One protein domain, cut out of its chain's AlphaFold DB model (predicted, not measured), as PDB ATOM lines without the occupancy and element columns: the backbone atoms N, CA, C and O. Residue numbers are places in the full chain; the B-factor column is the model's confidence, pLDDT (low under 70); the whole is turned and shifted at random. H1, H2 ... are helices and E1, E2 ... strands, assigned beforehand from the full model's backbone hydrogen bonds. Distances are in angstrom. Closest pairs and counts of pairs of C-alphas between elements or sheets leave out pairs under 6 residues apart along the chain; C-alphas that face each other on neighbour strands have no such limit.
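Overview. This is residues 3 to 72 of the 254 residues of the protein "Hypothetical protein" of Rotaria sp. Silwood2 (UniProt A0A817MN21). Little regular structure: a long two-stranded hairpin, E1 and E2, with two short helices, H1 and H2, near its turn and long loops between. The printed part has 70 residues, 26 in named elements, in the order E1, E2, H1, H2; the sheet is antiparallel and the class mixed. It is compact, radius of gyration of the C-alphas 12.6 A, yet elongated, spanning 39 by 23 by 22 A.

Along the chain. E1, residues 9 to 15, begins at C-alpha 9 (14.443, 18.787, 30.569) and measures 20.5 A; E2, residues 18 to 24, 20.1 A. H1 is residues 48 to 54; H2, residues 66 to 70, ends at C-alpha 70 (4.985, 5.516, 46.877).

Arrangement. In the hairpin, N 13 and O 20 are 2.9 A apart, within hydrogen-bond range. Residues 43 to 44 pair antiparallel with residues 20 to 21 of E2. The closest C-alphas of E2 and H1, Val 18 and Leu 48, are 5.8 A apart. H1 and H2 are close but not clearly touching: their closest C-alphas, Ala 52 and Val 69, are 7.5 A apart. E1 and H1 are apart. In H1 and H2 every O i to N i+4 pair is within hydrogen-bond range.

Size, cuts and confidence. The farthest C-alphas, Thr 6 and Asn 56, are 40.0 A apart. The printed part has no cut; links E2 to H1 and H1 to H2 are long. No printed residue is under 70.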
ATOM      1  N   VAL A   3      16.082  18.486  36.435       96.31
ATOM      2  CA  VAL A   3      17.402  18.468  35.798       96.31
ATOM      3  C   VAL A   3      17.198  18.968  34.384       96.31
ATOM      4  O   VAL A   3      16.422  18.380  33.640       96.31
ATOM      5  N   VAL A   4      17.801  20.103  34.056       95.00
ATOM      6  CA  VAL A   4      17.526  20.816  32.809       95.00
ATOM      7  C   VAL A   4      18.827  21.404  32.297       95.00
ATOM      8  O   VAL A   4      19.564  22.020  33.072       95.00
ATOM      9  N   ASP A   5      19.080  21.228  31.011       93.06
ATOM     10  CA  ASP A   5      20.107  21.942  30.268       93.06
ATOM     11  C   ASP A   5      19.478  22.630  29.045       93.06
ATOM     12  O   ASP A   5      18.262  22.820  28.960       93.06
ATOM     13  N   THR A   6      20.314  23.111  28.133       90.56
ATOM     14  CA  THR A   6      19.859  23.813  26.936       90.56
ATOM     15  C   THR A   6      19.203  22.904  25.894       90.56
ATOM     16  O   THR A   6      18.544  23.417  24.989       90.56
ATOM     17  N   GLU A   7      19.374  21.589  25.989       90.25
ATOM     18  CA  GLU A   7      18.902  20.606  25.014       90.25
ATOM     19  C   GLU A   7      17.706  19.803  25.548       90.25
ATOM     20  O   GLU A   7      16.791  19.490  24.781       90.25
ATOM     21  N   GLU A   8      17.662  19.507  26.849       94.50
ATOM     22  CA  GLU A   8      16.638  18.649  27.444       94.50
ATOM     23  C   GLU A   8      16.212  19.040  28.866       94.50
ATOM     24  O   GLU A   8      16.916  19.707  29.626       94.50
ATOM     25  N   ALA A   9      15.015  18.583  29.246       96.69
ATOM     26  CA  ALA A   9      14.443  18.787  30.569       96.69
ATOM     27  C   ALA A   9      13.892  17.477  31.139       96.69
ATOM     28  O   ALA A   9      13.093  16.775  30.518       96.69
ATOM     29  N   TRP A  10      14.272  17.177  32.374       97.88
ATOM     30  CA  TRP A  10      13.915  15.956  33.076       97.88
ATOM     31  C   TRP A  10      13.384  16.252  34.472       97.88
ATOM     32  O   TRP A  10      13.858  17.134  35.193       97.88
ATOM     33  N   THR A  11      12.411  15.451  34.887       97.38
ATOM     34  CA  THR A  11      11.953  15.385  36.272       97.38
ATOM     35  C   THR A  11      12.264  14.012  36.848       97.38
ATOM     36  O   THR A  11      12.054  12.994  36.194       97.38
ATOM     37  N   ILE A  12      12.788  13.983  38.071       97.44
ATOM     38  CA  ILE A  12      13.203  12.757  38.757       97.44
ATOM     39  C   ILE A  12      12.438  12.639  40.073       97.44
ATOM     40  O   ILE A  12      12.492  13.548  40.911       97.44
ATOM     41  N   GLY A  13      11.752  11.516  40.264       95.50
ATOM     42  CA  GLY A  13      11.112  11.120  41.515       95.50
ATOM     43  C   GLY A  13      11.950  10.055  42.212       95.50
ATOM     44  O   GLY A  13      12.378   9.097  41.576       95.50
ATOM     45  N   THR A  14      12.193  10.213  43.510       96.00
ATOM     46  CA  THR A  14      13.019   9.290  44.306       96.00
ATOM     47  C   THR A  14      12.249   8.820  45.529       96.00
ATOM     48  O   THR A  14      11.638   9.647  46.203       96.00
ATOM     49  N   CYS A  15      12.323   7.535  45.857       94.75
ATOM     50  CA  CYS A  15      11.785   6.964  47.085       94.75
ATOM     51  C   CYS A  15      12.821   6.007  47.685       94.75
ATOM     52  O   CYS A  15      13.134   4.985  47.081       94.75
ATOM     53  N   ASP A  16      13.360   6.336  48.863       94.19
ATOM     54  CA  ASP A  16      14.429   5.563  49.514       94.19
ATOM     55  C   ASP A  16      15.605   5.288  48.548       94.19
ATOM     56  O   ASP A  16      16.342   6.212  48.204       94.19
ATOM     57  N   ARG A  17      15.754   4.048  48.059       94.19
ATOM     58  CA  ARG A  17      16.841   3.624  47.156       94.19
ATOM     59  C   ARG A  17      16.424   3.466  45.694       94.19
ATOM     60  O   ARG A  17      17.255   3.065  44.885       94.19
ATOM     61  N   VAL A  18      15.166   3.745  45.358       97.81
ATOM     62  CA  VAL A  18      14.637   3.621  43.994       97.81
ATOM     63  C   VAL A  18      14.230   4.977  43.428       97.81
ATOM     64  O   VAL A  18      13.928   5.924  44.157       97.81
ATOM     65  N   TRP A  19      14.228   5.082  42.105       97.94
ATOM     66  CA  TRP A  19      13.919   6.312  41.389       97.94
ATOM     67  C   TRP A  19      13.294   6.040  40.021       97.94
ATOM     68  O   TRP A  19      13.499   4.979  39.427       97.94
ATOM     69  N   VAL A  20      12.573   7.042  39.525       98.38
ATOM     70  CA  VAL A  20      12.081   7.151  38.146       98.38
ATOM     71  C   VAL A  20      12.418   8.530  37.592       98.38
ATOM     72  O   VAL A  20      12.469   9.506  38.342       98.38
ATOM     73  N   ALA A  21      12.630   8.627  36.282       98.25
ATOM     74  CA  ALA A  21      12.821   9.896  35.595       98.25
ATOM     75  C   ALA A  21      11.930   9.994  34.356       98.25
ATOM     76  O   ALA A  21      11.858   9.063  33.550       98.25
ATOM     77  N   LYS A  22      11.271  11.140  34.198       98.06
ATOM     78  CA  LYS A  22      10.435  11.486  33.048       98.06
ATOM     79  C   LYS A  22      11.104  12.595  32.240       98.06
ATOM     80  O   LYS A  22      11.479  13.628  32.794       98.06
ATOM     81  N   HIS A  23      11.203  12.371  30.937       98.00
ATOM     82  CA  HIS A  23      11.655  13.333  29.942       98.00
ATOM     83  C   HIS A  23      10.489  14.254  29.573       98.00
ATOM     84  O   HIS A  23       9.445  13.804  29.094       98.00
ATOM     85  N   ILE A  24      10.667  15.551  29.789       96.62
ATOM     86  CA  ILE A  24       9.721  16.594  29.406       96.62
ATOM     87  C   ILE A  24      10.104  17.061  28.000       96.62
ATOM     88  O   ILE A  24      11.039  17.833  27.827       96.62
ATOM     89  N   LYS A  25       9.397  16.554  26.986       94.50
ATOM     90  CA  LYS A  25       9.721  16.821  25.573       94.50
ATOM     91  C   LYS A  25       9.138  18.127  25.040       94.50
ATOM     92  O   LYS A  25       9.666  18.689  24.090       94.50
ATOM     93  N   GLU A  26       8.026  18.573  25.613       91.25
ATOM     94  CA  GLU A  26       7.296  19.754  25.163       91.25
ATOM     95  C   GLU A  26       6.389  20.298  26.272       91.25
ATOM     96  O   GLU A  26       6.100  19.614  27.260       91.25
ATOM     97  N   GLY A  27       5.923  21.533  26.088       92.94
ATOM     98  CA  GLY A  27       4.978  22.183  26.988       92.94
ATOM     99  C   GLY A  27       5.612  22.642  28.300       92.94
ATOM    100  O   GLY A  27       6.702  23.209  28.323       92.94
ATOM    101  N   HIS A  28       4.886  22.444  29.396       94.25
ATOM    102  CA  HIS A  28       5.270  22.861  30.740       94.25
ATOM    103  C   HIS A  28       5.104  21.696  31.720       94.25
ATOM    104  O   HIS A  28       4.349  20.754  31.478       94.25
ATOM    105  N   TYR A  29       5.790  21.763  32.861       94.56
ATOM    106  CA  TYR A  29       5.671  20.755  33.909       94.56
ATOM    107  C   TYR A  29       5.687  21.413  35.287       94.56
ATOM    108  O   TYR A  29       6.598  22.175  35.605       94.56
ATOM    109  N   ASN A  30       4.682  21.106  36.112       94.19
ATOM    110  CA  ASN A  30       4.610  21.575  37.494       94.19
ATOM    111  C   ASN A  30       4.978  20.460  38.477       94.19
ATOM    112  O   ASN A  30       4.480  19.336  38.363       94.19
ATOM    113  N   MET A  31       5.751  20.810  39.502       91.44
ATOM    114  CA  MET A  31       6.096  19.934  40.620       91.44
ATOM    115  C   MET A  31       5.790  20.600  41.955       91.44
ATOM    116  O   MET A  31       5.906  21.813  42.114       91.44
ATOM    117  N   SER A  32       5.462  19.780  42.948       90.06
ATOM    118  CA  SER A  32       5.299  20.209  44.336       90.06
ATOM    119  C   SER A  32       5.828  19.125  45.278       90.06
ATOM    120  O   SER A  32       6.488  18.181  44.843       90.06
ATOM    121  N   ASN A  33       5.555  19.243  46.574       87.75
ATOM    122  CA  ASN A  33       6.028  18.341  47.624       87.75
ATOM    123  C   ASN A  33       5.236  17.017  47.697       87.75
ATOM    124  O   ASN A  33       5.008  16.479  48.778       87.75
ATOM    125  N   VAL A  34       4.830  16.486  46.543       89.25
ATOM    126  CA  VAL A  34       4.137  15.202  46.371       89.25
ATOM    127  C   VAL A  34       4.670  14.494  45.128       89.25
ATOM    128  O   VAL A  34       5.201  15.142  44.221       89.25
ATOM    129  N   TYR A  35       4.531  13.171  45.058       91.00
ATOM    130  CA  TYR A  35       4.910  12.431  43.861       91.00
ATOM    131  C   TYR A  35       3.944  12.753  42.717       91.00
ATOM    132  O   TYR A  35       2.727  12.692  42.872       91.00
ATOM    133  N   SER A  36       4.499  13.110  41.559       89.69
ATOM    134  CA  SER A  36       3.735  13.551  40.383       89.69
ATOM    135  C   SER A  36       4.067  12.793  39.099       89.69
ATOM    136  O   SER A  36       3.471  13.077  38.063       89.69
ATOM    137  N   ILE A  37       5.049  11.890  39.145       94.69
ATOM    138  CA  ILE A  37       5.405  11.010  38.031       94.69
ATOM    139  C   ILE A  37       4.604   9.730  38.221       94.69
ATOM    140  O   ILE A  37       4.717   9.094  39.266       94.69
ATOM    141  N   GLU A  38       3.775   9.395  37.243       94.50
ATOM    142  CA  GLU A  38       2.858   8.268  37.334       94.50
ATOM    143  C   GLU A  38       3.498   7.032  36.704       94.50
ATOM    144  O   GLU A  38       4.474   6.506  37.238       94.50
ATOM    145  N   ASP A  39       2.976   6.568  35.577       95.25
ATOM    146  CA  ASP A  39       3.496   5.442  34.809       95.25
ATOM    147  C   ASP A  39       4.144   5.892  33.486       95.25
ATOM    148  O   ASP A  39       4.548   5.067  32.670       95.25
ATOM    149  N   ASP A  40       4.288   7.196  33.260       95.56
ATOM    150  CA  ASP A  40       4.802   7.812  32.034       95.56
ATOM    151  C   ASP A  40       6.288   8.206  32.116       95.56
ATOM    152  O   ASP A  40       6.786   9.011  31.325       95.56
ATOM    153  N   TYR A  41       7.018   7.621  33.065       97.12
ATOM    154  CA  TYR A  41       8.466   7.760  33.174       97.12
ATOM    155  C   TYR A  41       9.208   7.023  32.049       97.12
ATOM    156  O   TYR A  41       8.734   6.038  31.481       97.12
ATOM    157  N   ASN A  42      10.408   7.509  31.732       98.00
ATOM    158  CA  ASN A  42      11.251   7.007  30.644       98.00
ATOM    159  C   ASN A  42      12.450   6.203  31.149       98.00
ATOM    160  O   ASN A  42      12.910   5.307  30.449       98.00
ATOM    161  N   LEU A  43      12.950   6.522  32.344       98.25
ATOM    162  CA  LEU A  43      14.038   5.807  33.002       98.25
ATOM    163  C   LEU A  43      13.610   5.413  34.416       98.25
ATOM    164  O   LEU A  43      12.798   6.101  35.038       98.25
ATOM    165  N   GLN A  44      14.174   4.323  34.925       98.25
ATOM    166  CA  GLN A  44      13.909   3.835  36.273       98.25
ATOM    167  C   GLN A  44      15.109   3.085  36.852       98.25
ATOM    168  O   GLN A  44      15.997   2.647  36.120       98.25
ATOM    169  N   SER A  45      15.110   2.898  38.172       97.88
ATOM    170  CA  SER A  45      15.991   1.928  38.831       97.88
ATOM    171  C   SER A  45      15.710   0.508  38.342       97.88
ATOM    172  O   SER A  45      14.554   0.115  38.222       97.88
ATOM    173  N   ASN A  46      16.761  -0.295  38.153       97.75
ATOM    174  CA  ASN A  46      16.631  -1.688  37.702       97.75
ATOM    175  C   ASN A  46      15.798  -2.573  38.651       97.75
ATOM    176  O   ASN A  46      15.268  -3.588  38.217       97.75
ATOM    177  N   ASN A  47      15.707  -2.210  39.932       97.12
ATOM    178  CA  ASN A  47      15.016  -2.964  40.980       97.12
ATOM    179  C   ASN A  47      13.717  -2.291  41.468       97.12
ATOM    180  O   ASN A  47      13.261  -2.593  42.571       97.12
ATOM    181  N   LEU A  48      13.133  -1.356  40.703       97.69
ATOM    182  CA  LEU A  48      11.952  -0.593  41.131       97.69
ATOM    183  C   LEU A  48      10.772  -1.505  41.508       97.69
ATOM    184  O   LEU A  48      10.192  -1.385  42.588       97.69
ATOM    185  N   GLU A  49      10.440  -2.429  40.613       97.12
ATOM    186  CA  GLU A  49       9.345  -3.388  40.737       97.12
ATOM    187  C   GLU A  49       9.560  -4.387  41.881       97.12
ATOM    188  O   GLU A  49       8.624  -4.703  42.618       97.12
ATOM    189  N   GLU A  50      10.790  -4.883  42.029       97.19
ATOM    190  CA  GLU A  50      11.186  -5.791  43.110       97.19
ATOM    191  C   GLU A  50      11.039  -5.100  44.466       97.19
ATOM    192  O   GLU A  50      10.328  -5.601  45.336       97.19
ATOM    193  N   PHE A  51      11.588  -3.892  44.603       97.12
ATOM    194  CA  PHE A  51      11.480  -3.093  45.821       97.12
ATOM    195  C   PHE A  51      10.019  -2.807  46.195       97.12
ATOM    196  O   PHE A  51       9.631  -2.949  47.356       97.12
ATOM    197  N   ALA A  52       9.174  -2.438  45.226       95.94
ATOM    198  CA  ALA A  52       7.756  -2.181  45.481       95.94
ATOM    199  C   ALA A  52       7.009  -3.439  45.970       95.94
ATOM    200  O   ALA A  52       6.180  -3.345  46.882       95.94
ATOM    201  N   LYS A  53       7.326  -4.616  45.410       95.81
ATOM    202  CA  LYS A  53       6.773  -5.911  45.844       95.81
ATOM    203  C   LYS A  53       7.246  -6.296  47.240       95.81
ATOM    204  O   LYS A  53       6.419  -6.657  48.072       95.81
ATOM    205  N   GLU A  54       8.539  -6.167  47.529       95.62
ATOM    206  CA  GLU A  54       9.109  -6.443  48.857       95.62
ATOM    207  C   GLU A  54       8.467  -5.585  49.955       95.62
ATOM    208  O   GLU A  54       8.263  -6.042  51.081       95.62
ATOM    209  N   LYS A  55       8.106  -4.339  49.628       94.25
ATOM    210  CA  LYS A  55       7.387  -3.431  50.532       94.25
ATOM    211  C   LYS A  55       5.873  -3.676  50.582       94.25
ATOM    212  O   LYS A  55       5.192  -2.986  51.336       94.25
ATOM    213  N   ASN A  56       5.347  -4.646  49.831       94.56
ATOM    214  CA  ASN A  56       3.914  -4.919  49.672       94.56
ATOM    215  C   ASN A  56       3.106  -3.699  49.181       94.56
ATOM    216  O   ASN A  56       1.951  -3.520  49.565       94.56
ATOM    217  N   LEU A  57       3.713  -2.845  48.348       93.62
ATOM    218  CA  LEU A  57       3.084  -1.626  47.818       93.62
ATOM    219  C   LEU A  57       2.502  -1.810  46.409       93.62
ATOM    220  O   LEU A  57       1.735  -0.967  45.949       93.62
ATOM    221  N   TRP A  58       2.854  -2.895  45.716       95.12
ATOM    222  CA  TRP A  58       2.411  -3.171  44.350       95.12
ATOM    223  C   TRP A  58       2.256  -4.678  44.121       95.12
ATOM    224  O   TRP A  58       3.103  -5.467  44.539       95.12
ATOM    225  N   ASP A  59       1.163  -5.081  43.465       92.69
ATOM    226  CA  ASP A  59       0.784  -6.491  43.281       92.69
ATOM    227  C   ASP A  59       1.370  -7.134  42.012       92.69
ATOM    228  O   ASP A  59       1.243  -8.342  41.803       92.69
ATOM    229  N   GLY A  60       2.045  -6.341  41.177       93.25
ATOM    230  CA  GLY A  60       2.735  -6.816  39.987       93.25
ATOM    231  C   GLY A  60       1.866  -7.041  38.752       93.25
ATOM    232  O   GLY A  60       2.396  -7.587  37.786       93.25
ATOM    233  N   LYS A  61       0.570  -6.697  38.773       91.06
ATOM    234  CA  LYS A  61      -0.339  -6.990  37.649       91.06
ATOM    235  C   LYS A  61      -0.300  -5.935  36.550       91.06
ATOM    236  O   LYS A  61      -0.192  -6.288  35.380       91.06
ATOM    237  N   ASP A  62      -0.365  -4.667  36.938       91.25
ATOM    238  CA  ASP A  62      -0.392  -3.522  36.026       91.25
ATOM    239  C   ASP A  62       0.935  -2.771  36.045       91.25
ATOM    240  O   ASP A  62       1.694  -2.896  37.003       91.25
ATOM    241  N   LYS A  63       1.205  -1.948  35.023       93.19
ATOM    242  CA  LYS A  63       2.385  -1.072  35.012       93.19
ATOM    243  C   LYS A  63       2.452  -0.265  36.313       93.19
ATOM    244  O   LYS A  63       1.450   0.273  36.781       93.19
ATOM    245  N   LEU A  64       3.639  -0.204  36.909       95.69
ATOM    246  CA  LEU A  64       3.842   0.475  38.180       95.69
ATOM    247  C   LEU A  64       3.598   1.983  38.006       95.69
ATOM    248  O   LEU A  64       4.301   2.650  37.254       95.69
ATOM    249  N   ASN A  65       2.612   2.525  38.721       95.50
ATOM    250  CA  ASN A  65       2.388   3.968  38.821       95.50
ATOM    251  C   ASN A  65       3.170   4.504  40.029       95.50
ATOM    252  O   ASN A  65       2.790   4.264  41.177       95.50
ATOM    253  N   PHE A  66       4.287   5.194  39.780       95.75
ATOM    254  CA  PHE A  66       5.260   5.548  40.816       95.75
ATOM    255  C   PHE A  66       4.647   6.445  41.892       95.75
ATOM    256  O   PHE A  66       4.781   6.168  43.086       95.75
ATOM    257  N   ALA A  67       3.909   7.477  41.482       92.81
ATOM    258  CA  ALA A  67       3.198   8.340  42.409       92.81
ATOM    259  C   ALA A  67       2.191   7.554  43.252       92.81
ATOM    260  O   ALA A  67       2.235   7.636  44.475       92.81
ATOM    261  N   GLN A  68       1.322   6.747  42.642       91.06
ATOM    262  CA  GLN A  68       0.309   6.007  43.399       91.06
ATOM    263  C   GLN A  68       0.912   4.994  44.382       91.06
ATOM    264  O   GLN A  68       0.400   4.859  45.494       91.06
ATOM    265  N   VAL A  69       1.989   4.309  43.989       93.31
ATOM    266  CA  VAL A  69       2.644   3.268  44.796       93.31
ATOM    267  C   VAL A  69       3.385   3.859  46.000       93.31
ATOM    268  O   VAL A  69       3.279   3.319  47.101       93.31
ATOM    269  N   PHE A  70       4.097   4.980  45.833       92.56
ATOM    270  CA  PHE A  70       4.985   5.516  46.877       92.56
ATOM    271  C   PHE A  70       4.432   6.718  47.663       92.56
ATOM    272  O   PHE A  70       4.997   7.072  48.697       92.56
ATOM    273  N   GLN A  71       3.314   7.328  47.250       86.38
ATOM    274  CA  GLN A  71       2.669   8.437  47.983       86.38
ATOM    275  C   GLN A  71       2.122   8.018  49.361       86.38
ATOM    276  O   GLN A  71       1.982   8.855  50.255       86.38
ATOM    277  N   GLY A  72       1.830   6.729  49.557       72.69
ATOM    278  CA  GLY A  72       1.243   6.211  50.792       72.69
ATOM    279  C   GLY A  72      -0.238   6.597  50.983       72.69
ATOM    280  O   GLY A  72      -0.882   7.125  50.073       72.69
TER     281      GLY A  72